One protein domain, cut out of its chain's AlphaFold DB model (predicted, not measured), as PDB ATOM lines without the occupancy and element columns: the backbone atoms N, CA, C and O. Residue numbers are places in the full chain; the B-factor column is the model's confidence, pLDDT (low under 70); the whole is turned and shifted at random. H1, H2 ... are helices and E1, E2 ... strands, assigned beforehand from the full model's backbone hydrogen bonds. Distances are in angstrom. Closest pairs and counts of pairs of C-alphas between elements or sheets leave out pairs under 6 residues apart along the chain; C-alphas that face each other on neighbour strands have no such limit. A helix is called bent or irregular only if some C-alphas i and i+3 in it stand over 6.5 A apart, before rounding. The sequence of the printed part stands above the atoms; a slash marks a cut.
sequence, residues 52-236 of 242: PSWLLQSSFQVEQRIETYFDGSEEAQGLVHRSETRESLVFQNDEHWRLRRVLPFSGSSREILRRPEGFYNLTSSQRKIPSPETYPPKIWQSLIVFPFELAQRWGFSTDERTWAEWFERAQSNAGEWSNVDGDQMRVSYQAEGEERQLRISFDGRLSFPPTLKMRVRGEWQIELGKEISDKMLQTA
ATOM      1  N   PRO A  52      51.693  -4.120  93.047       90.38
ATOM      2  CA  PRO A  52      52.568  -5.059  93.725       90.38
ATOM      3  C   PRO A  52      53.779  -4.353  94.348       90.38
ATOM      4  O   PRO A  52      54.324  -3.398  93.792       90.38
ATOM      5  N   SER A  53      54.242  -4.863  95.491       90.12
ATOM      6  CA  SER A  53      55.362  -4.281  96.247       90.12
ATOM      7  C   SER A  53      56.648  -4.169  95.429       90.12
ATOM      8  O   SER A  53      57.357  -3.176  95.562       90.12
ATOM      9  N   TRP A  54      56.920  -5.130  94.539       90.31
ATOM     10  CA  TRP A  54      58.095  -5.097  93.664       90.31
ATOM     11  C   TRP A  54      58.120  -3.859  92.759       90.31
ATOM     12  O   TRP A  54      59.195  -3.340  92.467       90.31
ATOM     13  N   LEU A  55      56.953  -3.357  92.337       92.06
ATOM     14  CA  LEU A  55      56.856  -2.159  91.509       92.06
ATOM     15  C   LEU A  55      57.118  -0.908  92.351       92.06
ATOM     16  O   LEU A  55      57.896  -0.052  91.950       92.06
ATOM     17  N   LEU A  56      56.502  -0.827  93.534       90.94
ATOM     18  CA  LEU A  56      56.612   0.328  94.438       90.94
ATOM     19  C   LEU A  56      58.005   0.474  95.065       90.94
ATOM     20  O   LEU A  56      58.406   1.572  95.442       90.94
ATOM     21  N   GLN A  57      58.746  -0.630  95.170       89.69
ATOM     22  CA  GLN A  57      60.140  -0.659  95.623       89.69
ATOM     23  C   GLN A  57      61.143  -0.344  94.503       89.69
ATOM     24  O   GLN A  57      62.343  -0.281  94.764       89.69
ATOM     25  N   SER A  58      60.667  -0.140  93.272       90.38
ATOM     26  CA  SER A  58      61.495   0.116  92.097       90.38
ATOM     27  C   SER A  58      61.310   1.544  91.582       90.38
ATOM     28  O   SER A  58      60.246   2.145  91.708       90.38
ATOM     29  N   SER A  59      62.352   2.078  90.945       94.38
ATOM     30  CA  SER A  59      62.257   3.313  90.161       94.38
ATOM     31  C   SER A  59      61.728   3.018  88.758       94.38
ATOM     32  O   SER A  59      62.105   2.011  88.150       94.38
ATOM     33  N   PHE A  60      60.859   3.888  88.240       94.88
ATOM     34  CA  PHE A  60      60.279   3.729  86.910       94.88
ATOM     35  C   PHE A  60      59.797   5.037  86.280       94.88
ATOM     36  O   PHE A  60      59.585   6.051  86.950       94.88
ATOM     37  N   GLN A  61      59.602   5.007  84.964       95.19
ATOM     38  CA  GLN A  61      58.979   6.093  84.209       95.19
ATOM     39  C   GLN A  61      57.763   5.570  83.463       95.19
ATOM     40  O   GLN A  61      57.781   4.445  82.974       95.19
ATOM     41  N   VAL A  62      56.709   6.379  83.387       95.69
ATOM     42  CA  VAL A  62      55.520   6.068  82.593       95.69
ATOM     43  C   VAL A  62      55.210   7.232  81.676       95.69
ATOM     44  O   VAL A  62      55.148   8.373  82.127       95.69
ATOM     45  N   GLU A  63      54.961   6.944  80.409       95.69
ATOM     46  CA  GLU A  63      54.456   7.909  79.441       95.69
ATOM     47  C   GLU A  63      53.134   7.423  78.864       95.69
ATOM     48  O   GLU A  63      52.945   6.237  78.596       95.69
ATOM     49  N   GLN A  64      52.211   8.355  78.662       93.31
ATOM     50  CA  GLN A  64      50.926   8.087  78.048       93.31
ATOM     51  C   GLN A  64      50.540   9.219  77.109       93.31
ATOM     52  O   GLN A  64      50.607  10.401  77.453       93.31
ATOM     53  N   ARG A  65      50.046   8.840  75.935       92.75
ATOM     54  CA  ARG A  65      49.388   9.735  74.992       92.75
ATOM     55  C   ARG A  65      48.057   9.128  74.597       92.75
ATOM     56  O   ARG A  65      48.017   8.021  74.072       92.75
ATOM     57  N   ILE A  66      46.978   9.858  74.834       89.88
ATOM     58  CA  ILE A  66      45.635   9.473  74.411       89.88
ATOM     59  C   ILE A  66      45.098  10.530  73.466       89.88
ATOM     60  O   ILE A  66      45.111  11.718  73.767       89.88
ATOM     61  N   GLU A  67      44.552  10.072  72.358       86.50
ATOM     62  CA  GLU A  67      43.682  10.824  71.485       86.50
ATOM     63  C   GLU A  67      42.260  10.298  71.637       86.50
ATOM     64  O   GLU A  67      42.002   9.100  71.492       86.50
ATOM     65  N   THR A  68      41.332  11.208  71.897       80.38
ATOM     66  CA  THR A  68      39.923  10.863  72.026       80.38
ATOM     67  C   THR A  68      39.118  11.566  70.955       80.38
ATOM     68  O   THR A  68      39.255  12.776  70.761       80.38
ATOM     69  N   TYR A  69      38.257  10.800  70.293       76.75
ATOM     70  CA  TYR A  69      37.385  11.238  69.217       76.75
ATOM     71  C   TYR A  69      35.941  10.877  69.543       76.75
ATOM     72  O   TYR A  69      35.671   9.783  70.039       76.75
ATOM     73  N   PHE A  70      35.002  11.764  69.238       73.38
ATOM     74  CA  PHE A  70      33.588  11.390  69.261       73.38
ATOM     75  C   PHE A  70      33.221  10.635  67.980       73.38
ATOM     76  O   PHE A  70      33.723  10.959  66.905       73.38
ATOM     77  N   ASP A  71      32.347   9.636  68.091       63.41
ATOM     78  CA  ASP A  71      31.987   8.721  66.999       63.41
ATOM     79  C   ASP A  71      31.103   9.338  65.896       63.41
ATOM     80  O   ASP A  71      30.826   8.683  64.893       63.41
ATOM     81  N   GLY A  72      30.687  10.599  66.054       59.00
ATOM     82  CA  GLY A  72      29.848  11.308  65.083       59.00
ATOM     83  C   GLY A  72      28.355  10.979  65.178       59.00
ATOM     84  O   GLY A  72      27.607  11.359  64.277       59.00
ATOM     85  N   SER A  73      27.925  10.311  66.255       62.91
ATOM     86  CA  SER A  73      26.513  10.174  66.641       62.91
ATOM     87  C   SER A  73      25.784  11.527  66.678       62.91
ATOM     88  O   SER A  73      26.406  12.586  66.811       62.91
ATOM     89  N   GLU A  74      24.454  11.516  66.535       59.25
ATOM     90  CA  GLU A  74      23.628  12.736  66.547       59.25
ATOM     91  C   GLU A  74      23.822  13.521  67.859       59.25
ATOM     92  O   GLU A  74      23.919  14.748  67.863       59.25
ATOM     93  N   GLU A  75      24.024  12.798  68.960       56.41
ATOM     94  CA  GLU A  75      24.346  13.306  70.291       56.41
ATOM     95  C   GLU A  75      25.732  13.969  70.380       56.41
ATOM     96  O   GLU A  75      25.950  14.830  71.237       56.41
ATOM     97  N   ALA A  76      26.667  13.603  69.499       55.22
ATOM     98  CA  ALA A  76      28.014  14.163  69.425       55.22
ATOM     99  C   ALA A  76      28.131  15.378  68.479       55.22
ATOM    100  O   ALA A  76      29.201  15.995  68.392       55.22
ATOM    101  N   GLN A  77      27.054  15.753  67.774       52.41
ATOM    102  CA  GLN A  77      27.059  16.904  66.868       52.41
ATOM    103  C   GLN A  77      27.219  18.224  67.646       52.41
ATOM    104  O   GLN A  77      26.355  18.638  68.421       52.41
ATOM    105  N   GLY A  78      28.341  18.919  67.416       52.69
ATOM    106  CA  GLY A  78      28.660  20.220  68.021       52.69
ATOM    107  C   GLY A  78      29.666  20.191  69.180       52.69
ATOM    108  O   GLY A  78      29.950  21.249  69.744       52.69
ATOM    109  N   LEU A  79      30.217  19.024  69.532       58.59
ATOM    110  CA  LEU A  79      31.343  18.904  70.468       58.59
ATOM    111  C   LEU A  79      32.688  19.007  69.731       58.59
ATOM    112  O   LEU A  79      32.788  18.683  68.550       58.59
ATOM    113  N   VAL A  80      33.744  19.439  70.430       57.31
ATOM    114  CA  VAL A  80      35.119  19.398  69.899       57.31
ATOM    115  C   VAL A  80      35.457  17.945  69.555       57.31
ATOM    116  O   VAL A  80      35.532  17.095  70.436       57.31
ATOM    117  N   HIS A  81      35.645  17.662  68.266       65.69
ATOM    118  CA  HIS A  81      35.705  16.295  67.738       65.69
ATOM    119  C   HIS A  81      36.973  15.513  68.106       65.69
ATOM    120  O   HIS A  81      37.003  14.300  67.906       65.69
ATOM    121  N   ARG A  82      38.012  16.185  68.616       72.94
ATOM    122  CA  ARG A  82      39.289  15.570  68.983       72.94
ATOM    123  C   ARG A  82      39.900  16.260  70.195       72.94
ATOM    124  O   ARG A  82      40.024  17.482  70.209       72.94
ATOM    125  N   SER A  83      40.344  15.471  71.160       79.69
ATOM    126  CA  SER A  83      41.210  15.918  72.248       79.69
ATOM    127  C   SER A  83      42.458  15.061  72.300       79.69
ATOM    128  O   SER A  83      42.425  13.891  71.928       79.69
ATOM    129  N   GLU A  84      43.537  15.639  72.810       82.88
ATOM    130  CA  GLU A  84      44.739  14.908  73.161       82.88
ATOM    131  C   GLU A  84      45.060  15.124  74.640       82.88
ATOM    132  O   GLU A  84      45.039  16.250  75.136       82.88
ATOM    133  N   THR A  85      45.365  14.034  75.326       84.88
ATOM    134  CA  THR A  85      45.891  14.011  76.686       84.88
ATOM    135  C   THR A  85      47.299  13.446  76.623       84.88
ATOM    136  O   THR A  85      47.549  12.445  75.949       84.88
ATOM    137  N   ARG A  86      48.228  14.090  77.327       89.69
ATOM    138  CA  ARG A  86      49.592  13.588  77.511       89.69
ATOM    139  C   ARG A  86      49.909  13.562  78.990       89.69
ATOM    140  O   ARG A  86      49.809  14.599  79.646       89.69
ATOM    141  N   GLU A  87      50.304  12.410  79.498       90.94
ATOM    142  CA  GLU A  87      50.744  12.256  80.878       90.94
ATOM    143  C   GLU A  87      52.136  11.637  80.919       90.94
ATOM    144  O   GLU A  87      52.479  10.777  80.109       90.94
ATOM    145  N   SER A  88      52.946  12.094  81.865       93.94
ATOM    146  CA  SER A  88      54.283  11.558  82.089       93.94
ATOM    147  C   SER A  88      54.567  11.512  83.581       93.94
ATOM    148  O   SER A  88      54.359  12.499  84.287       93.94
ATOM    149  N   LEU A  89      55.056  10.377  84.056       94.75
ATOM    150  CA  LEU A  89      55.408  10.120  85.442       94.75
ATOM    151  C   LEU A  89      56.860   9.681  85.518       94.75
ATOM    152  O   LEU A  89      57.297   8.806  84.780       94.75
ATOM    153  N   VAL A  90      57.578  10.256  86.470       95.50
ATOM    154  CA  VAL A  90      58.886   9.785  86.910       95.50
ATOM    155  C   VAL A  90      58.754   9.454  88.384       95.50
ATOM    156  O   VAL A  90      58.492  10.343  89.196       95.50
ATOM    157  N   PHE A  91      58.882   8.177  88.715       95.25
ATOM    158  CA  PHE A  91      58.654   7.643  90.049       95.25
ATOM    159  C   PHE A  91      59.946   7.060  90.601       95.25
ATOM    160  O   PHE A  91      60.539   6.167  90.002       95.25
ATOM    161  N   GLN A  92      60.377   7.559  91.753       94.69
ATOM    162  CA  GLN A  92      61.507   7.004  92.492       94.69
ATOM    163  C   GLN A  92      61.017   6.174  93.685       94.69
ATOM    164  O   GLN A  92      61.559   5.105  93.948       94.69
ATOM    165  N   ASN A  93      60.013   6.680  94.411       92.50
ATOM    166  CA  ASN A  93      59.277   6.002  95.482       92.50
ATOM    167  C   ASN A  93      57.991   6.791  95.822       92.50
ATOM    168  O   ASN A  93      57.746   7.867  95.272       92.50
ATOM    169  N   ASP A  94      57.195   6.300  96.775       88.75
ATOM    170  CA  ASP A  94      55.914   6.908  97.183       88.75
ATOM    171  C   ASP A  94      56.025   8.360  97.698       88.75
ATOM    172  O   ASP A  94      55.062   9.133  97.632       88.75
ATOM    173  N   GLU A  95      57.200   8.769  98.180       91.25
ATOM    174  CA  GLU A  95      57.471  10.134  98.644       91.25
ATOM    175  C   GLU A  95      58.201  10.996  97.609       91.25
ATOM    176  O   GLU A  95      58.326  12.205  97.805       91.25
ATOM    177  N   HIS A  96      58.657  10.397  96.507       93.75
ATOM    178  CA  HIS A  96      59.495  11.021  95.489       93.75
ATOM    179  C   HIS A  96      59.001  10.650  94.096       93.75
ATOM    180  O   HIS A  96      59.409   9.652  93.498       93.75
ATOM    181  N   TRP A  97      58.139  11.493  93.548       94.06
ATOM    182  CA  TRP A  97      57.660  11.329  92.184       94.06
ATOM    183  C   TRP A  97      57.318  12.671  91.559       94.06
ATOM    184  O   TRP A  97      57.069  13.671  92.239       94.06
ATOM    185  N   ARG A  98      57.305  12.693  90.233       93.88
ATOM    186  CA  ARG A  98      56.950  13.855  89.433       93.88
ATOM    187  C   ARG A  98      55.977  13.451  88.345       93.88
ATOM    188  O   ARG A  98      56.228  12.497  87.623       93.88
ATOM    189  N   LEU A  99      54.893  14.201  88.226       92.06
ATOM    190  CA  LEU A  99      53.792  13.930  87.319       92.06
ATOM    191  C   LEU A  99      53.488  15.178  86.493       92.06
ATOM    192  O   LEU A  99      53.129  16.219  87.041       92.06
ATOM    193  N   ARG A 100      53.589  15.062  85.173       91.38
ATOM    194  CA  ARG A 100      53.118  16.062  84.216       91.38
ATOM    195  C   ARG A 100      51.832  15.564  83.574       91.38
ATOM    196  O   ARG A 100      51.775  14.427  83.120       91.38
ATOM    197  N   ARG A 101      50.821  16.426  83.502       86.12
ATOM    198  CA  ARG A 101      49.541  16.156  82.838       86.12
ATOM    199  C   ARG A 101      49.182  17.294  81.905       86.12
ATOM    200  O   ARG A 101      49.191  18.445  82.324       86.12
ATOM    201  N   VAL A 102      48.846  16.976  80.665       83.25
ATOM    202  CA  VAL A 102      48.213  17.882  79.706       83.25
ATOM    203  C   VAL A 102      46.730  17.551  79.690       83.25
ATOM    204  O   VAL A 102      46.348  16.450  79.294       83.25
ATOM    205  N   LEU A 103      45.912  18.486  80.165       73.25
ATOM    206  CA  LEU A 103      44.479  18.281  80.307       73.25
ATOM    207  C   LEU A 103      43.794  18.209  78.933       73.25
ATOM    208  O   LEU A 103      44.145  18.978  78.027       73.25
ATOM    209  N   PRO A 104      42.807  17.307  78.777       64.81
ATOM    210  CA  PRO A 104      42.050  17.200  77.540       64.81
ATOM    211  C   PRO A 104      41.303  18.506  77.242       64.81
ATOM    212  O   PRO A 104      40.873  19.211  78.153       64.81
ATOM    213  N   PHE A 105      41.120  18.804  75.956       67.38
ATOM    214  CA  PHE A 105      40.405  19.959  75.391       67.38
ATOM    215  C   PHE A 105      40.980  21.353  75.705       67.38
ATOM    216  O   PHE A 105      40.946  22.216  74.830       67.38
ATOM    217  N   SER A 106      41.523  21.598  76.900       72.44
ATOM    218  CA  SER A 106      42.175  22.867  77.244       72.44
ATOM    219  C   SER A 106      43.617  22.939  76.744       72.44
ATOM    220  O   SER A 106      44.130  24.035  76.523       72.44
ATOM    221  N   GLY A 107      44.297  21.789  76.633       68.81
ATOM    222  CA  GLY A 107      45.732  21.714  76.352       68.81
ATOM    223  C   GLY A 107      46.610  22.299  77.463       68.81
ATOM    224  O   GLY A 107      47.829  22.387  77.305       68.81
ATOM    225  N   SER A 108      46.022  22.714  78.591       77.25
ATOM    226  CA  SER A 108      46.774  23.261  79.713       77.25
ATOM    227  C   SER A 108      47.578  22.150  80.374       77.25
ATOM    228  O   SER A 108      47.069  21.061  80.638       77.25
ATOM    229  N   SER A 109      48.853  22.419  80.647       82.25
ATOM    230  CA  SER A 109      49.709  21.468  81.341       82.25
ATOM    231  C   SER A 109      49.863  21.833  82.807       82.25
ATOM    232  O   SER A 109      50.140  22.987  83.137       82.25
ATOM    233  N   ARG A 110      49.770  20.830  83.668       84.44
ATOM    234  CA  ARG A 110      50.105  20.914  85.083       84.44
ATOM    235  C   ARG A 110      51.258  19.975  85.376       84.44
ATOM    236  O   ARG A 110      51.295  18.858  84.867       84.44
ATOM    237  N   GLU A 111      52.171  20.420  86.224       89.44
ATOM    238  CA  GLU A 111      53.291  19.607  86.668       89.44
ATOM    239  C   GLU A 111      53.396  19.621  88.189       89.44
ATOM    240  O   GLU A 111      53.490  20.683  88.808       89.44
ATOM    241  N   ILE A 112      53.344  18.426  88.770       90.12
ATOM    242  CA  ILE A 112      53.271  18.174  90.203       90.12
ATOM    243  C   ILE A 112      54.517  17.397  90.605       90.12
ATOM    244  O   ILE A 112      54.823  16.352  90.038       90.12
ATOM    245  N   LEU A 113      55.217  17.896  91.611       92.00
ATOM    246  CA  LEU A 113      56.341  17.237  92.248       92.00
ATOM    247  C   LEU A 113      55.954  16.886  93.686       92.00
ATOM    248  O   LEU A 113      55.617  17.772  94.471       92.00
ATOM    249  N   ARG A 114      56.048  15.607  94.042       92.81
ATOM    250  CA  ARG A 114      55.959  15.123  95.421       92.81
ATOM    251  C   ARG A 114      57.366  14.912  95.976       92.81
ATOM    252  O   ARG A 114      58.227  14.327  95.319       92.81
ATOM    253  N   ARG A 115      57.572  15.440  97.178       92.12
ATOM    254  CA  ARG A 115      58.747  15.267  98.044       92.12
ATOM    255  C   ARG A 115      58.271  15.002  99.467       92.12
ATOM    256  O   ARG A 115      57.146  15.414  99.730       92.12
ATOM    257  N   PRO A 116      59.048  14.411 100.392       91.38
ATOM    258  CA  PRO A 116      58.595  14.107 101.756       91.38
ATOM    259  C   PRO A 116      57.895  15.285 102.443       91.38
ATOM    260  O   PRO A 116      56.815  15.120 103.013       91.38
ATOM    261  N   GLU A 117      58.436  16.492 102.265       90.12
ATOM    262  CA  GLU A 117      57.941  17.741 102.840       90.12
ATOM    263  C   GLU A 117      56.609  18.252 102.254       90.12
ATOM    264  O   GLU A 117      55.957  19.095 102.869       90.12
ATOM    265  N   GLY A 118      56.166  17.744 101.097       90.56
ATOM    266  CA  GLY A 118      54.852  18.067 100.540       90.56
ATOM    267  C   GLY A 118      54.760  17.999  99.016       90.56
ATOM    268  O   GLY A 118      55.503  17.284  98.343       90.56
ATOM    269  N   PHE A 119      53.804  18.751  98.473       90.69
ATOM    270  CA  PHE A 119      53.558  18.855  97.037       90.69
ATOM    271  C   PHE A 119      53.969  20.221  96.505       90.69
ATOM    272  O   PHE A 119      53.712  21.256  97.121       90.69
ATOM    273  N   TYR A 120      54.540  20.225  95.308       91.12
ATOM    274  CA  TYR A 120      55.019  21.415  94.625       91.12
ATOM    275  C   TYR A 120      54.481  21.451  93.203       91.12
ATOM    276  O   TYR A 120      54.511  20.448  92.499       91.12
ATOM    277  N   ASN A 121      54.043  22.622  92.760       88.88
ATOM    278  CA  ASN A 121      53.859  22.897  91.346       88.88
ATOM    279  C   ASN A 121      55.201  23.349  90.761       88.88
ATOM    280  O   ASN A 121      55.917  24.146  91.381       88.88
ATOM    281  N   LEU A 122      55.541  22.850  89.577       85.88
ATOM    282  CA  LEU A 122      56.721  23.295  88.841       85.88
ATOM    283  C   LEU A 122      56.324  24.324  87.783       85.88
ATOM    284  O   LEU A 122      55.349  24.147  87.053       85.88
ATOM    285  N   THR A 123      57.071  25.426  87.713       81.62
ATOM    286  CA  THR A 123      56.946  26.386  86.609       81.62
ATOM    287  C   THR A 123      57.603  25.841  85.342       81.62
ATOM    288  O   THR A 123      58.418  24.921  85.395       81.62
ATOM    289  N   SER A 124      57.353  26.486  84.199       77.31
ATOM    290  CA  SER A 124      58.077  26.208  82.947       77.31
ATOM    291  C   SER A 124      59.603  26.339  83.079       77.31
ATOM    292  O   SER A 124      60.344  25.663  82.376       77.31
ATOM    293  N   SER A 125      60.075  27.176  84.006       79.56
ATOM    294  CA  SER A 125      61.491  27.347  84.357       79.56
ATOM    295  C   SER A 125      61.989  26.403  85.459       79.56
ATOM    296  O   SER A 125      63.060  26.637  86.013       79.56
ATOM    297  N   GLN A 126      61.228  25.358  85.808       78.69
ATOM    298  CA  GLN A 126      61.568  24.369  86.841       78.69
ATOM    299  C   GLN A 126      61.657  24.922  88.269       78.69
ATOM    300  O   GLN A 126      62.207  24.289  89.175       78.69
ATOM    301  N   ARG A 127      61.073  26.098  88.519       84.12
ATOM    302  CA  ARG A 127      60.978  26.634  89.875       84.12
ATOM    303  C   ARG A 127      59.908  25.867  90.646       84.12
ATOM    304  O   ARG A 127      58.761  25.788  90.212       84.12
ATOM    305  N   LYS A 128      60.284  25.368  91.826       88.19
ATOM    306  CA  LYS A 128      59.374  24.738  92.788       88.19
ATOM    307  C   LYS A 128      58.552  25.804  93.510       88.19
ATOM    308  O   LYS A 128      59.118  26.719  94.108       88.19
ATOM    309  N   ILE A 129      57.231  25.674  93.468       89.00
ATOM    310  CA  ILE A 129      56.285  26.511  94.211       89.00
ATOM    311  C   ILE A 129      55.421  25.574  95.057       89.00
ATOM    312  O   ILE A 129      54.830  24.663  94.479       89.00
ATOM    313  N   PRO A 130      55.342  25.742  96.390       90.38
ATOM    314  CA  PRO A 130      54.453  24.934  97.220       90.38
ATOM    315  C   PRO A 130      53.035  24.929  96.644       90.38
ATOM    316  O   PRO A 130      52.498  25.986  96.305       90.38
ATOM    317  N   SER A 131      52.453  23.745  96.482       82.69
ATOM    318  CA  SER A 131      51.090  23.638  95.977       82.69
ATOM    319  C   SER A 131      50.110  24.048  97.077       82.69
ATOM    320  O   SER A 131      50.151  23.460  98.155       82.69
ATOM    321  N   PRO A 132      49.206  25.012  96.827       73.06
ATOM    322  CA  PRO A 132      48.127  25.322  97.763       73.06
ATOM    323  C   PRO A 132      47.044  24.230  97.772       73.06
ATOM    324  O   PRO A 132      46.215  24.185  98.676       73.06
ATOM    325  N   GLU A 133      47.032  23.361  96.758       73.94
ATOM    326  CA  GLU A 133      46.080  22.262  96.623       73.94
ATOM    327  C   GLU A 133      46.547  21.015  97.369       73.94
ATOM    328  O   GLU A 133      47.725  20.649  97.318       73.94
ATOM    329  N   THR A 134      45.594  20.327  97.999       75.19
ATOM    330  CA  THR A 134      45.809  18.990  98.558       75.19
ATOM    331  C   THR A 134      45.583  17.960  97.460       75.19
ATOM    332  O   THR A 134      44.477  17.858  96.932       75.19
ATOM    333  N   TYR A 135      46.613  17.192  97.113       75.75
ATOM    334  CA  TYR A 135      46.472  16.078  96.177       75.75
ATOM    335  C   TYR A 135      46.337  14.751  96.921       75.75
ATOM    336  O   TYR A 135      46.977  14.568  97.963       75.75
ATOM    337  N   PRO A 136      45.597  13.781  96.358       79.38
ATOM    338  CA  PRO A 136      45.700  12.397  96.790       79.38
ATOM    339  C   PRO A 136      47.161  11.909  96.690       79.38
ATOM    340  O   PRO A 136      47.789  12.104  95.644       79.38
ATOM    341  N   PRO A 137      47.709  11.228  97.716       73.56
ATOM    342  CA  PRO A 137      49.093  10.731  97.704       73.56
ATOM    343  C   PRO A 137      49.437   9.833  96.507       73.56
ATOM    344  O   PRO A 137      50.576   9.822  96.044       73.56
ATOM    345  N   LYS A 138      48.435   9.118  95.985       83.62
ATOM    346  CA  LYS A 138      48.549   8.179  94.864       83.62
ATOM    347  C   LYS A 138      47.872   8.681  93.583       83.62
ATOM    348  O   LYS A 138      47.419   7.887  92.769       83.62
ATOM    349  N   ILE A 139      47.798  10.000  93.373       83.56
ATOM    350  CA  ILE A 139      47.204  10.596  92.157       83.56
ATOM    351  C   ILE A 139      47.815  10.059  90.846       83.56
ATOM    352  O   ILE A 139      47.149  10.047  89.814       83.56
ATOM    353  N   TRP A 140      49.066   9.600  90.886       88.00
ATOM    354  CA  TRP A 140      49.788   8.989  89.770       88.00
ATOM    355  C   TRP A 140      49.329   7.561  89.439       88.00
ATOM    356  O   TRP A 140      49.588   7.082  88.340       88.00
ATOM    357  N   GLN A 141      48.650   6.869  90.357       89.44
ATOM    358  CA  GLN A 141      48.331   5.447  90.220       89.44
ATOM    359  C   GLN A 141      47.385   5.181  89.046       89.44
ATOM    360  O   GLN A 141      47.529   4.163  88.372       89.44
ATOM    361  N   SER A 142      46.493   6.130  88.737       84.69
ATOM    362  CA  SER A 142      45.581   6.040  87.593       84.69
ATOM    363  C   SER A 142      46.310   5.916  86.253       84.69
ATOM    364  O   SER A 142      45.847   5.193  85.378       84.69
ATOM    365  N   LEU A 143      47.483   6.545  86.110       89.81
ATOM    366  CA  LEU A 143      48.323   6.429  84.916       89.81
ATOM    367  C   LEU A 143      48.889   5.010  84.762       89.81
ATOM    368  O   LEU A 143      49.001   4.515  83.647       89.81
ATOM    369  N   ILE A 144      49.226   4.334  85.863       91.81
ATOM    370  CA  ILE A 144      49.811   2.982  85.833       91.81
ATOM    371  C   ILE A 144      48.752   1.922  85.545       91.81
ATOM    372  O   ILE A 144      48.969   1.017  84.739       91.81
ATOM    373  N   VAL A 145      47.601   2.016  86.209       90.69
ATOM    374  CA  VAL A 145      46.546   0.999  86.092       90.69
ATOM    375  C   VAL A 145      45.715   1.156  84.823       90.69
ATOM    376  O   VAL A 145      44.996   0.230  84.458       90.69
ATOM    377  N   PHE A 146      45.839   2.287  84.122       89.56
ATOM    378  CA  PHE A 146      45.020   2.607  82.959       89.56
ATOM    379  C   PHE A 146      44.919   1.475  81.915       89.56
ATOM    380  O   PHE A 146      43.795   1.127  81.546       89.56
ATOM    381  N   PRO A 147      46.018   0.852  81.437       90.88
ATOM    382  CA  PRO A 147      45.899  -0.174  80.404       90.88
ATOM    383  C   PRO A 147      45.232  -1.457  80.912       90.88
ATOM    384  O   PRO A 147      44.530  -2.112  80.147       90.88
ATOM    385  N   PHE A 148      45.400  -1.792  82.194       90.69
ATOM    386  CA  PHE A 148      44.708  -2.916  82.826       90.69
ATOM    387  C   PHE A 148      43.202  -2.657  82.899       90.69
ATOM    388  O   PHE A 148      42.407  -3.491  82.473       90.69
ATOM    389  N   GLU A 149      42.794  -1.469  83.349       87.62
ATOM    390  CA  GLU A 149      41.378  -1.089  83.368       87.62
ATOM    391  C   GLU A 149      40.769  -1.083  81.959       87.62
ATOM    392  O   GLU A 149      39.621  -1.491  81.772       87.62
ATOM    393  N   LEU A 150      41.534  -0.637  80.959       88.88
ATOM    394  CA  LEU A 150      41.117  -0.664  79.561       88.88
ATOM    395  C   LEU A 150      40.962  -2.105  79.053       88.88
ATOM    396  O   LEU A 150      39.943  -2.436  78.448       88.88
ATOM    397  N   ALA A 151      41.924  -2.977  79.361       90.38
ATOM    398  CA  ALA A 151      41.876  -4.396  79.024       90.38
ATOM    399  C   ALA A 151      40.670  -5.100  79.667       90.38
ATOM    400  O   ALA A 151      39.995  -5.878  78.996       90.38
ATOM    401  N   GLN A 152      40.339  -4.793  80.926       87.50
ATOM    402  CA  GLN A 152      39.130  -5.305  81.578       87.50
ATOM    403  C   GLN A 152      37.857  -4.857  80.850       87.50
ATOM    404  O   GLN A 152      36.974  -5.673  80.591       87.50
ATOM    405  N   ARG A 153      37.762  -3.572  80.475       85.38
ATOM    406  CA  ARG A 153      36.590  -3.028  79.762       85.38
ATOM    407  C   ARG A 153      36.393  -3.643  78.380       85.38
ATOM    408  O   ARG A 153      35.254  -3.795  77.954       85.38
ATOM    409  N   TRP A 154      37.478  -3.981  77.692       88.19
ATOM    410  CA  TRP A 154      37.437  -4.591  76.359       88.19
ATOM    411  C   TRP A 154      37.406  -6.122  76.375       88.19
ATOM    412  O   TRP A 154      37.373  -6.740  75.309       88.19
ATOM    413  N   GLY A 155      37.385  -6.734  77.563       89.31
ATOM    414  CA  GLY A 155      37.319  -8.186  77.728       89.31
ATOM    415  C   GLY A 155      38.641  -8.910  77.465       89.31
ATOM    416  O   GLY A 155      38.646 -10.122  77.286       89.31
ATOM    417  N   PHE A 156      39.770  -8.200  77.447       88.50
ATOM    418  CA  PHE A 156      41.098  -8.806  77.322       88.50
ATOM    419  C   PHE A 156      41.628  -9.359  78.643       88.50
ATOM    420  O   PHE A 156      42.552 -10.173  78.614       88.50
ATOM    421  N   SER A 157      41.043  -8.942  79.772       86.12
ATOM    422  CA  SER A 157      41.509  -9.302  81.110       86.12
ATOM    423  C   SER A 157      40.410  -9.881  82.021       86.12
ATOM    424  O   SER A 157      40.169  -9.383  83.119       86.12
ATOM    425  N   THR A 158      39.653 -10.871  81.539       79.56
ATOM    426  CA  THR A 158      38.520 -11.449  82.292       79.56
ATOM    427  C   THR A 158      38.925 -12.453  83.369       79.56
ATOM    428  O   THR A 158      38.158 -12.654  84.309       79.56
ATOM    429  N   ASP A 159      40.096 -13.075  83.237       81.69
ATOM    430  CA  ASP A 159      40.536 -14.168  84.113       81.69
ATOM    431  C   ASP A 159      41.546 -13.707  85.180       81.69
ATOM    432  O   ASP A 159      41.812 -14.433  86.139       81.69
ATOM    433  N   GLU A 160      42.090 -12.495  85.049       81.75
ATOM    434  CA  GLU A 160      43.051 -11.903  85.978       81.75
ATOM    435  C   GLU A 160      42.349 -11.146  87.099       81.75
ATOM    436  O   GLU A 160      41.510 -10.266  86.892       81.75
ATOM    437  N   ARG A 161      42.754 -11.464  88.323       81.62
ATOM    438  CA  ARG A 161      42.228 -10.860  89.545       81.62
ATOM    439  C   ARG A 161      43.007  -9.617  89.940       81.62
ATOM    440  O   ARG A 161      42.473  -8.776  90.657       81.62
ATOM    441  N   THR A 162      44.260  -9.502  89.500       89.50
ATOM    442  CA  THR A 162      45.159  -8.415  89.905       89.50
ATOM    443  C   THR A 162      45.883  -7.779  88.724       89.50
ATOM    444  O   THR A 162      46.082  -8.394  87.676       89.50
ATOM    445  N   TRP A 163      46.340  -6.538  88.919       91.50
ATOM    446  CA  TRP A 163      47.181  -5.846  87.941       91.50
ATOM    447  C   TRP A 163      48.490  -6.601  87.675       91.50
ATOM    448  O   TRP A 163      48.964  -6.620  86.544       91.50
ATOM    449  N   ALA A 164      49.065  -7.242  88.699       92.25
ATOM    450  CA  ALA A 164      50.317  -7.987  88.573       92.25
ATOM    451  C   ALA A 164      50.170  -9.203  87.644       92.25
ATOM    452  O   ALA A 164      50.973  -9.360  86.729       92.25
ATOM    453  N   GLU A 165      49.109  -9.999  87.821       93.00
ATOM    454  CA  GLU A 165      48.794 -11.140  86.945       93.00
ATOM    455  C   GLU A 165      48.617 -10.693  85.487       93.00
ATOM    456  O   GLU A 165      49.177 -11.290  84.565       93.00
ATOM    457  N   TRP A 166      47.884  -9.596  85.275       93.88
ATOM    458  CA  TRP A 166      47.715  -9.016  83.945       93.88
ATOM    459  C   TRP A 166      49.041  -8.533  83.349       93.88
ATOM    460  O   TRP A 166      49.312  -8.778  82.174       93.88
ATOM    461  N   PHE A 167      49.887  -7.874  84.143       94.06
ATOM    462  CA  PHE A 167      51.175  -7.360  83.688       94.06
ATOM    463  C   PHE A 167      52.113  -8.496  83.260       94.06
ATOM    464  O   PHE A 167      52.708  -8.433  82.185       94.06
ATOM    465  N   GLU A 168      52.191  -9.574  84.043       93.00
ATOM    466  CA  GLU A 168      52.967 -10.776  83.710       93.00
ATOM    467  C   GLU A 168      52.449 -11.464  82.438       93.00
ATOM    468  O   GLU A 168      53.237 -11.881  81.578       93.00
ATOM    469  N   ARG A 169      51.121 -11.530  82.261       93.81
ATOM    470  CA  ARG A 169      50.511 -12.025  81.019       93.81
ATOM    471  C   ARG A 169      50.858 -11.129  79.834       93.81
ATOM    472  O   ARG A 169      51.199 -11.654  78.777       93.81
ATOM    473  N   ALA A 170      50.781  -9.809  79.990       93.50
ATOM    474  CA  ALA A 170      51.108  -8.844  78.943       93.50
ATOM    475  C   ALA A 170      52.566  -8.988  78.482       93.50
ATOM    476  O   ALA A 170      52.846  -8.956  77.286       93.50
ATOM    477  N   GLN A 171      53.485  -9.220  79.421       93.38
ATOM    478  CA  GLN A 171      54.888  -9.506  79.118       93.38
ATOM    479  C   GLN A 171      55.063 -10.831  78.369       93.38
ATOM    480  O   GLN A 171      55.740 -10.876  77.343       93.38
ATOM    481  N   SER A 172      54.446 -11.904  78.870       92.19
ATOM    482  CA  SER A 172      54.615 -13.261  78.330       92.19
ATOM    483  C   SER A 172      53.932 -13.451  76.973       92.19
ATOM    484  O   SER A 172      54.408 -14.215  76.138       92.19
ATOM    485  N   ASN A 173      52.831 -12.733  76.745       90.69
ATOM    486  CA  ASN A 173      51.999 -12.810  75.547       90.69
ATOM    487  C   ASN A 173      52.019 -11.490  74.764       90.69
ATOM    488  O   ASN A 173      50.970 -11.005  74.323       90.69
ATOM    489  N   ALA A 174      53.211 -10.905  74.605       92.56
ATOM    490  CA  ALA A 174      53.409  -9.756  73.732       92.56
ATOM    491  C   ALA A 174      52.896 -10.075  72.316       92.56
ATOM    492  O   ALA A 174      53.158 -11.143  71.759       92.56
ATOM    493  N   GLY A 175      52.133  -9.155  71.737       93.50
ATOM    494  CA  GLY A 175      51.392  -9.392  70.508       93.50
ATOM    495  C   GLY A 175      50.163  -8.501  70.398       93.50
ATOM    496  O   GLY A 175      50.024  -7.508  71.109       93.50
ATOM    497  N   GLU A 176      49.280  -8.843  69.470       95.81
ATOM    498  CA  GLU A 176      48.035  -8.117  69.237       95.81
ATOM    499  C   GLU A 176      46.857  -8.855  69.873       95.81
ATOM    500  O   GLU A 176      46.663 -10.049  69.648       95.81
ATOM    501  N   TRP A 177      46.072  -8.135  70.667       94.94
ATOM    502  CA  TRP A 177      44.816  -8.582  71.252       94.94
ATOM    503  C   TRP A 177      43.685  -7.807  70.586       94.94
ATOM    504  O   TRP A 177      43.734  -6.579  70.507       94.94
ATOM    505  N   SER A 178      42.675  -8.513  70.095       95.88
ATOM    506  CA  SER A 178      41.510  -7.911  69.450       95.88
ATOM    507  C   SER A 178      40.232  -8.628  69.867       95.88
ATOM    508  O   SER A 178      40.251  -9.821  70.179       95.88
ATOM    509  N   ASN A 179      39.121  -7.893  69.929       91.56
ATOM    510  CA  ASN A 179      37.798  -8.452  70.212       91.56
ATOM    511  C   ASN A 179      36.888  -8.372  68.970       91.56
ATOM    512  O   ASN A 179      37.219  -7.745  67.962       91.56
ATOM    513  N   VAL A 180      35.712  -9.007  69.046       88.88
ATOM    514  CA  VAL A 180      34.686  -9.010  67.972       88.88
ATOM    515  C   VAL A 180      34.175  -7.616  67.607       88.88
ATOM    516  O   VAL A 180      33.595  -7.397  66.549       88.88
ATOM    517  N   ASP A 181      34.401  -6.688  68.518       85.81
ATOM    518  CA  ASP A 181      33.951  -5.316  68.529       85.81
ATOM    519  C   ASP A 181      34.930  -4.382  67.782       85.81
ATOM    520  O   ASP A 181      34.621  -3.218  67.511       85.81
ATOM    521  N   GLY A 182      36.090  -4.911  67.377       88.88
ATOM    522  CA  GLY A 182      37.128  -4.183  66.656       88.88
ATOM    523  C   GLY A 182      38.005  -3.310  67.554       88.88
ATOM    524  O   GLY A 182      38.765  -2.499  67.024       88.88
ATOM    525  N   ASP A 183      37.912  -3.461  68.877       92.00
ATOM    526  CA  ASP A 183      38.855  -2.853  69.812       92.00
ATOM    527  C   ASP A 183      40.160  -3.660  69.794       92.00
ATOM    528  O   ASP A 183      40.152  -4.890  69.676       92.00
ATOM    529  N   GLN A 184      41.288  -2.961  69.877       96.19
ATOM    530  CA  GLN A 184      42.618  -3.529  69.702       96.19
ATOM    531  C   GLN A 184      43.584  -3.022  70.769       96.19
ATOM    532  O   GLN A 184      43.603  -1.839  71.114       96.19
ATOM    533  N   MET A 185      44.441  -3.922  71.243       96.69
ATOM    534  CA  MET A 185      45.573  -3.624  72.109       96.69
ATOM    535  C   MET A 185      46.803  -4.366  71.586       96.69
ATOM    536  O   MET A 185      46.800  -5.585  71.478       96.69
ATOM    537  N   ARG A 186      47.866  -3.640  71.248       97.75
ATOM    538  CA  ARG A 186      49.147  -4.210  70.840       97.75
ATOM    539  C   ARG A 186      50.159  -4.016  71.949       97.75
ATOM    540  O   ARG A 186      50.470  -2.883  72.307       97.75
ATOM    541  N   VAL A 187      50.689  -5.121  72.443       97.50
ATOM    542  CA  VAL A 187      51.661  -5.169  73.524       97.50
ATOM    543  C   VAL A 187      53.027  -5.526  72.955       97.50
ATOM    544  O   VAL A 187      53.172  -6.512  72.235       97.50
ATOM    545  N   SER A 188      54.042  -4.740  73.288       97.25
ATOM    546  CA  SER A 188      55.442  -5.048  73.010       97.25
ATOM    547  C   SER A 188      56.242  -4.972  74.298       97.25
ATOM    548  O   SER A 188      56.137  -3.990  75.034       97.25
ATOM    549  N   TYR A 189      57.059  -5.990  74.538       96.31
ATOM    550  CA  TYR A 189      57.930  -6.074  75.698       96.31
ATOM    551  C   TYR A 189      59.385  -6.192  75.248       96.31
ATOM    552  O   TYR A 189      59.693  -6.943  74.322       96.31
ATOM    553  N   GLN A 190      60.265  -5.433  75.890       94.94
ATOM    554  CA  GLN A 190      61.706  -5.466  75.669       94.94
ATOM    555  C   GLN A 190      62.416  -5.532  77.019       94.94
ATOM    556  O   GLN A 190      61.995  -4.890  77.981       94.94
ATOM    557  N   ALA A 191      63.490  -6.313  77.088       92.25
ATOM    558  CA  ALA A 191      64.350  -6.399  78.258       92.25
ATOM    559  C   ALA A 191      65.813  -6.412  77.809       92.25
ATOM    560  O   ALA A 191      66.192  -7.228  76.968       92.25
ATOM    561  N   GLU A 192      66.617  -5.519  78.378       88.38
ATOM    562  CA  GLU A 192      68.056  -5.425  78.142       88.38
ATOM    563  C   GLU A 192      68.768  -5.311  79.496       88.38
ATOM    564  O   GLU A 192      68.706  -4.291  80.180       88.38
ATOM    565  N   GLY A 193      69.411  -6.401  79.926       87.38
ATOM    566  CA  GLY A 193      69.983  -6.486  81.270       87.38
ATOM    567  C   GLY A 193      68.907  -6.364  82.356       87.38
ATOM    568  O   GLY A 193      67.999  -7.192  82.434       87.38
ATOM    569  N   GLU A 194      69.032  -5.347  83.208       85.25
ATOM    570  CA  GLU A 194      68.063  -5.044  84.273       85.25
ATOM    571  C   GLU A 194      66.938  -4.105  83.809       85.25
ATOM    572  O   GLU A 194      65.884  -4.049  84.450       85.25
ATOM    573  N   GLU A 195      67.123  -3.410  82.683       89.62
ATOM    574  CA  GLU A 195      66.137  -2.484  82.135       89.62
ATOM    575  C   GLU A 195      65.035  -3.245  81.393       89.62
ATOM    576  O   GLU A 195      65.285  -4.158  80.601       89.62
ATOM    577  N   ARG A 196      63.779  -2.882  81.668       93.00
ATOM    578  CA  ARG A 196      62.597  -3.523  81.076       93.00
ATOM    579  C   ARG A 196      61.630  -2.458  80.598       93.00
ATOM    580  O   ARG A 196      61.320  -1.529  81.339       93.00
ATOM    581  N   GLN A 197      61.085  -2.636  79.407       95.88
ATOM    582  CA  GLN A 197      60.101  -1.734  78.827       95.88
ATOM    583  C   GLN A 197      58.869  -2.525  78.391       95.88
ATOM    584  O   GLN A 197      58.977  -3.495  77.642       95.88
ATOM    585  N   LEU A 198      57.689  -2.099  78.842       96.62
ATOM    586  CA  LEU A 198      56.408  -2.572  78.320       96.62
ATOM    587  C   LEU A 198      55.716  -1.397  77.637       96.62
ATOM    588  O   LEU A 198      55.433  -0.384  78.276       96.62
ATOM    589  N   ARG A 199      55.436  -1.538  76.343       98.00
ATOM    590  CA  ARG A 199      54.688  -0.561  75.549       98.00
ATOM    591  C   ARG A 199      53.385  -1.181  75.073       98.00
ATOM    592  O   ARG A 199      53.360  -2.315  74.601       98.00
ATOM    593  N   ILE A 200      52.314  -0.411  75.193       97.50
ATOM    594  CA  ILE A 200      50.960  -0.784  74.820       97.50
ATOM    595  C   ILE A 200      50.408   0.303  73.907       97.50
ATOM    596  O   ILE A 200      50.252   1.450  74.319       97.50
ATOM    597  N   SER A 201      50.084  -0.057  72.673       97.50
ATOM    598  CA  SER A 201      49.272   0.777  71.789       97.50
ATOM    599  C   SER A 201      47.841   0.265  71.816       97.50
ATOM    600  O   SER A 201      47.619  -0.941  71.783       97.50
ATOM    601  N   PHE A 202      46.864   1.156  71.864       94.44
ATOM    602  CA  PHE A 202      45.457   0.777  71.925       94.44
ATOM    603  C   PHE A 202      44.623   1.632  70.978       94.44
ATOM    604  O   PHE A 202      44.910   2.811  70.771       94.44
ATOM    605  N   ASP A 203      43.594   1.028  70.400       93.50
ATOM    606  CA  ASP A 203      42.586   1.698  69.583       93.50
ATOM    607  C   ASP A 203      41.256   0.971  69.760       93.50
ATOM    608  O   ASP A 203      41.130  -0.202  69.424       93.50
ATOM    609  N   GLY A 204      40.266   1.654  70.312       89.25
ATOM    610  CA  GLY A 204      38.968   1.052  70.570       89.25
ATOM    611  C   GLY A 204      37.976   2.062  71.105       89.25
ATOM    612  O   GLY A 204      38.152   3.273  70.957       89.25
ATOM    613  N   ARG A 205      36.894   1.578  71.705       83.06
ATOM    614  CA  ARG A 205      35.754   2.413  72.092       83.06
ATOM    615  C   ARG A 205      35.546   2.427  73.600       83.06
ATOM    616  O   ARG A 205      35.670   1.409  74.273       83.06
ATOM    617  N   LEU A 206      35.176   3.587  74.130       78.12
ATOM    618  CA  LEU A 206      34.634   3.738  75.476       78.12
ATOM    619  C   LEU A 206      33.186   4.212  75.365       78.12
ATOM    620  O   LEU A 206      32.901   5.223  74.721       78.12
ATOM    621  N   SER A 207      32.284   3.474  76.006       68.75
ATOM    622  CA  SER A 207      30.894   3.895  76.165       68.75
ATOM    623  C   SER A 207      30.767   4.654  77.481       68.75
ATOM    624  O   SER A 207      31.031   4.102  78.551       68.75
ATOM    625  N   PHE A 208      30.388   5.923  77.393       62.25
ATOM    626  CA  PHE A 208      29.889   6.702  78.530       62.25
ATOM    627  C   PHE A 208      28.352   6.494  78.584       62.25
ATOM    628  O   PHE A 208      27.853   5.746  77.739       62.25
ATOM    629  N   PRO A 209      27.582   7.011  79.572       53.94
ATOM    630  CA  PRO A 209      26.150   6.693  79.727       53.94
ATOM    631  C   PRO A 209      25.400   6.642  78.382       53.94
ATOM    632  O   PRO A 209      25.704   7.450  77.505       53.94
ATOM    633  N   PRO A 210      24.430   5.722  78.215       56.19
ATOM    634  CA  PRO A 210      24.369   4.681  77.169       56.19
ATOM    635  C   PRO A 210      24.329   5.128  75.696       56.19
ATOM    636  O   PRO A 210      24.251   4.286  74.806       56.19
ATOM    637  N   THR A 211      24.367   6.424  75.420       59.16
ATOM    638  CA  THR A 211      24.219   7.008  74.088       59.16
ATOM    639  C   THR A 211      25.530   7.531  73.506       59.16
ATOM    640  O   THR A 211      25.660   7.578  72.289       59.16
ATOM    641  N   LEU A 212      26.524   7.878  74.331       64.69
ATOM    642  CA  LEU A 212      27.758   8.500  73.844       64.69
ATOM    643  C   LEU A 212      28.900   7.489  73.732       64.69
ATOM    644  O   LEU A 212      29.431   7.015  74.743       64.69
ATOM    645  N   LYS A 213      29.327   7.209  72.498       67.69
ATOM    646  CA  LYS A 213      30.525   6.406  72.236       67.69
ATOM    647  C   LYS A 213      31.678   7.314  71.833       67.69
ATOM    648  O   LYS A 213      31.563   8.182  70.969       67.69
ATOM    649  N   MET A 214      32.817   7.089  72.468       77.44
ATOM    650  CA  MET A 214      34.068   7.755  72.137       77.44
ATOM    651  C   MET A 214      35.041   6.713  71.611       77.44
ATOM    652  O   MET A 214      35.152   5.629  72.180       77.44
ATOM    653  N   ARG A 215      35.766   7.042  70.545       83.12
ATOM    654  CA  ARG A 215      36.927   6.267  70.121       83.12
ATOM    655  C   ARG A 215      38.154   6.806  70.840       83.12
ATOM    656  O   ARG A 215      38.396   8.011  70.841       83.12
ATOM    657  N   VAL A 216      38.909   5.912  71.454       86.00
ATOM    658  CA  VAL A 216      40.135   6.210  72.180       86.00
ATOM    659  C   VAL A 216      41.264   5.492  71.472       86.00
ATOM    660  O   VAL A 216      41.240   4.270  71.343       86.00
ATOM    661  N   ARG A 217      42.254   6.261  71.031       90.56
ATOM    662  CA  ARG A 217      43.486   5.753  70.441       90.56
ATOM    663  C   ARG A 217      44.660   6.283  71.234       90.56
ATOM    664  O   ARG A 217      44.671   7.453  71.594       90.56
ATOM    665  N   GLY A 218      45.671   5.470  71.477       93.62
ATOM    666  CA  GLY A 218      46.816   5.963  72.209       93.62
ATOM    667  C   GLY A 218      47.929   4.968  72.409       93.62
ATOM    668  O   GLY A 218      47.960   3.876  71.839       93.62
ATOM    669  N   GLU A 219      48.859   5.420  73.228       96.81
ATOM    670  CA  GLU A 219      50.094   4.751  73.567       96.81
ATOM    671  C   GLU A 219      50.309   4.914  75.067       96.81
ATOM    672  O   GLU A 219      50.067   5.981  75.635       96.81
ATOM    673  N   TRP A 220      50.758   3.846  75.704       97.38
ATOM    674  CA  TRP A 220      51.194   3.824  77.085       97.38
ATOM    675  C   TRP A 220      52.494   3.038  77.162       97.38
ATOM    676  O   TRP A 220      52.632   2.000  76.515       97.38
ATOM    677  N   GLN A 221      53.452   3.522  77.936       97.50
ATOM    678  CA  GLN A 221      54.747   2.882  78.091       97.50
ATOM    679  C   GLN A 221      55.209   2.996  79.533       97.50
ATOM    680  O   GLN A 221      55.173   4.087  80.090       97.50
ATOM    681  N   ILE A 222      55.703   1.895  80.094       96.44
ATOM    682  CA  ILE A 222      56.447   1.887  81.354       96.44
ATOM    683  C   ILE A 222      57.878   1.405  81.121       96.44
ATOM    684  O   ILE A 222      58.103   0.413  80.427       96.44
ATOM    685  N   GLU A 223      58.831   2.107  81.726       95.38
ATOM    686  CA  GLU A 223      60.251   1.759  81.781       95.38
ATOM    687  C   GLU A 223      60.643   1.466  83.229       95.38
ATOM    688  O   GLU A 223      60.499   2.321  84.103       95.38
ATOM    689  N   LEU A 224      61.130   0.253  83.476       92.88
ATOM    690  CA  LEU A 224      61.568  -0.274  84.768       92.88
ATOM    691  C   LEU A 224      63.086  -0.506  84.745       92.88
ATOM    692  O   LEU A 224      63.662  -0.747  83.685       92.88
ATOM    693  N   GLY A 225      63.720  -0.511  85.920       84.38
ATOM    694  CA  GLY A 225      65.133  -0.896  86.079       84.38
ATOM    695  C   GLY A 225      66.131   0.254  85.928       84.38
ATOM    696  O   GLY A 225      67.303   0.097  86.250       84.38
ATOM    697  N   LYS A 226      65.668   1.440  85.525       83.81
ATOM    698  CA  LYS A 226      66.489   2.651  85.486       83.81
ATOM    699  C   LYS A 226      66.502   3.336  86.848       83.81
ATOM    700  O   LYS A 226      65.455   3.758  87.344       83.81
ATOM    701  N   GLU A 227      67.685   3.511  87.429       88.56
ATOM    702  CA  GLU A 227      67.836   4.291  88.658       88.56
ATOM    703  C   GLU A 227      67.453   5.759  88.404       88.56
ATOM    704  O   GLU A 227      67.986   6.426  87.511       88.56
ATOM    705  N   ILE A 228      66.505   6.280  89.187       88.38
ATOM    706  CA  ILE A 228      66.064   7.673  89.096       88.38
ATOM    707  C   ILE A 228      66.715   8.464  90.223       88.38
ATOM    708  O   ILE A 228      66.333   8.372  91.386       88.38
ATOM    709  N   SER A 229      67.692   9.290  89.852       86.44
ATOM    710  CA  SER A 229      68.320  10.228  90.782       86.44
ATOM    711  C   SER A 229      67.424  11.434  91.085       86.44
ATOM    712  O   SER A 229      66.567  11.830  90.291       86.44
ATOM    713  N   ASP A 230      67.714  12.129  92.184       83.62
ATOM    714  CA  ASP A 230      67.056  13.394  92.526       83.62
ATOM    715  C   ASP A 230      67.171  14.458  91.439       83.62
ATOM    716  O   ASP A 230      66.239  15.233  91.203       83.62
ATOM    717  N   LYS A 231      68.324  14.492  90.767       82.19
ATOM    718  CA  LYS A 231      68.569  15.387  89.640       82.19
ATOM    719  C   LYS A 231      67.636  15.042  88.485       82.19
ATOM    720  O   LYS A 231      67.011  15.948  87.943       82.19
ATOM    721  N   MET A 232      67.486  13.754  88.166       82.12
ATOM    722  CA  MET A 232      66.518  13.302  87.167       82.12
ATOM    723  C   MET A 232      65.103  13.691  87.575       82.12
ATOM    724  O   MET A 232      64.401  14.257  86.758       82.12
ATOM    725  N   LEU A 233      64.697  13.530  88.833       84.06
ATOM    726  CA  LEU A 233      63.376  13.980  89.280       84.06
ATOM    727  C   LEU A 233      63.166  15.499  89.072       84.06
ATOM    728  O   LEU A 233      62.072  15.951  88.743       84.06
ATOM    729  N   GLN A 234      64.214  16.312  89.246       78.00
ATOM    730  CA  GLN A 234      64.154  17.771  89.076       78.00
ATOM    731  C   GLN A 234      64.215  18.246  87.623       78.00
ATOM    732  O   GLN A 234      63.686  19.314  87.324       78.00
ATOM    733  N   THR A 235      64.834  17.490  86.719       77.12
ATOM    734  CA  THR A 235      64.998  17.894  85.312       77.12
ATOM    735  C   THR A 235      64.196  17.055  84.325       77.12
ATOM    736  O   THR A 235      64.086  17.435  83.163       77.12
ATOM    737  N   ALA A 236      63.679  15.900  84.738       62.69
ATOM    738  CA  ALA A 236      62.877  15.044  83.878       62.69
ATOM    739  C   ALA A 236      61.572  15.743  83.513       62.69
ATOM    740  O   ALA A 236      61.116  16.619  84.232       62.69
TER     741      ALA A 236
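This is residues 52 to 236 of the 242 residues of an uncharacterized protein of Bradymonadales bacterium (UniProt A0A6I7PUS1). One twisted sheet of ten strands makes a wall, with H2 and H3 over one face and the short H4 over E3 on the opposite face. H2 slants past the inner strands, and H3 stands up over E8 and E9. The printed part has 185 residues, with four named helices and ten named strands in the order H1, E1 to E6, H2, H3, E7 to E10, H4; its class is mixed. The sheet is antiparallel, in the order E6 E5 E4 E3 E2 E1 E10 E9 E8 E7. The whole is compact, with a radius of gyration of the C-alphas of 17.7 A and spans of 48 by 42 by 25 A.

H1, residues 53 to 56, only grazes the sheet with residues 55 to 56; the C-alphas of Leu 56 and Asn 93 are 6.4 A apart. E1, residues 60 to 70, E2, 82 to 93, E3, 96 to 102, E4, 109 to 115, E5, 118 to 122, and E6, 128 to 130, form a meander, each strand the antiparallel neighbour of the one before. Within hydrogen-bond range are N 62 and O 89 at 2.9 A, N 98 and O 90, N 112 and O 99, and N 120 and O 113, each at 2.8 A, and N 129 and O 121 at 2.9 A. H2, residues 141 to 153, is on the sheet at a height of 7.8 A and irregular, with C-alphas 144 and 147 7.4 A apart. H3, residues 163 to 172, on the same face, touches residues 145 to 148 of H2 alone; the closest C-alphas are those of Phe 148 and Trp 163, 6.4 A apart. Their lines are only just about perpendicular, at 71 degrees. E7, residues 175 to 178, E8, 184 to 192, E9, 195 to 207, and E10, 213 to 224, form a second meander, with N 185 and O 177, N 197 and O 190, and N 220 and O 200 each at 2.8 A. E10 is also the antiparallel neighbour of E1, with N 61 and O 223 at 3.0 A. H3 stands up from the sheet at 46 degrees; its closest C-alpha pair with E8 is Gln 171 and Tyr 189, 5.7 A. H4, residues 230 to 235, on the opposite face, runs along E3 at 12 degrees on the local plane; the closest C-alphas are those of Arg 98 and Leu 233, 6.4 A apart. Every O i to N i+4 pair is within hydrogen-bond range in H3 and H4, and 7 of 9 in H2; H1 is too short for such a pair.

E1 begins at C-alpha 60 (60.279, 3.729, 86.910) and is 32.9 A long; E2 is 34.5 A and E10 34.1 A. E9, 36.3 A, bends by 63 degrees at residue 204. H2, 17.9 A, begins at C-alpha 141 (48.331, 5.447, 90.220), and H4 ends at C-alpha 235 (64.998, 17.894, 85.312).

The two C-alphas farthest apart, those of Glu 74 and Gly 193, are 52.3 A apart. The printed part has no cut, and the link from E1 to E2, 11 residues, is long. The mean pLDDT of the printed part is 85.3; residues 71 to 81, 104 to 105, 107, 207 to 213 and 236 are under 70.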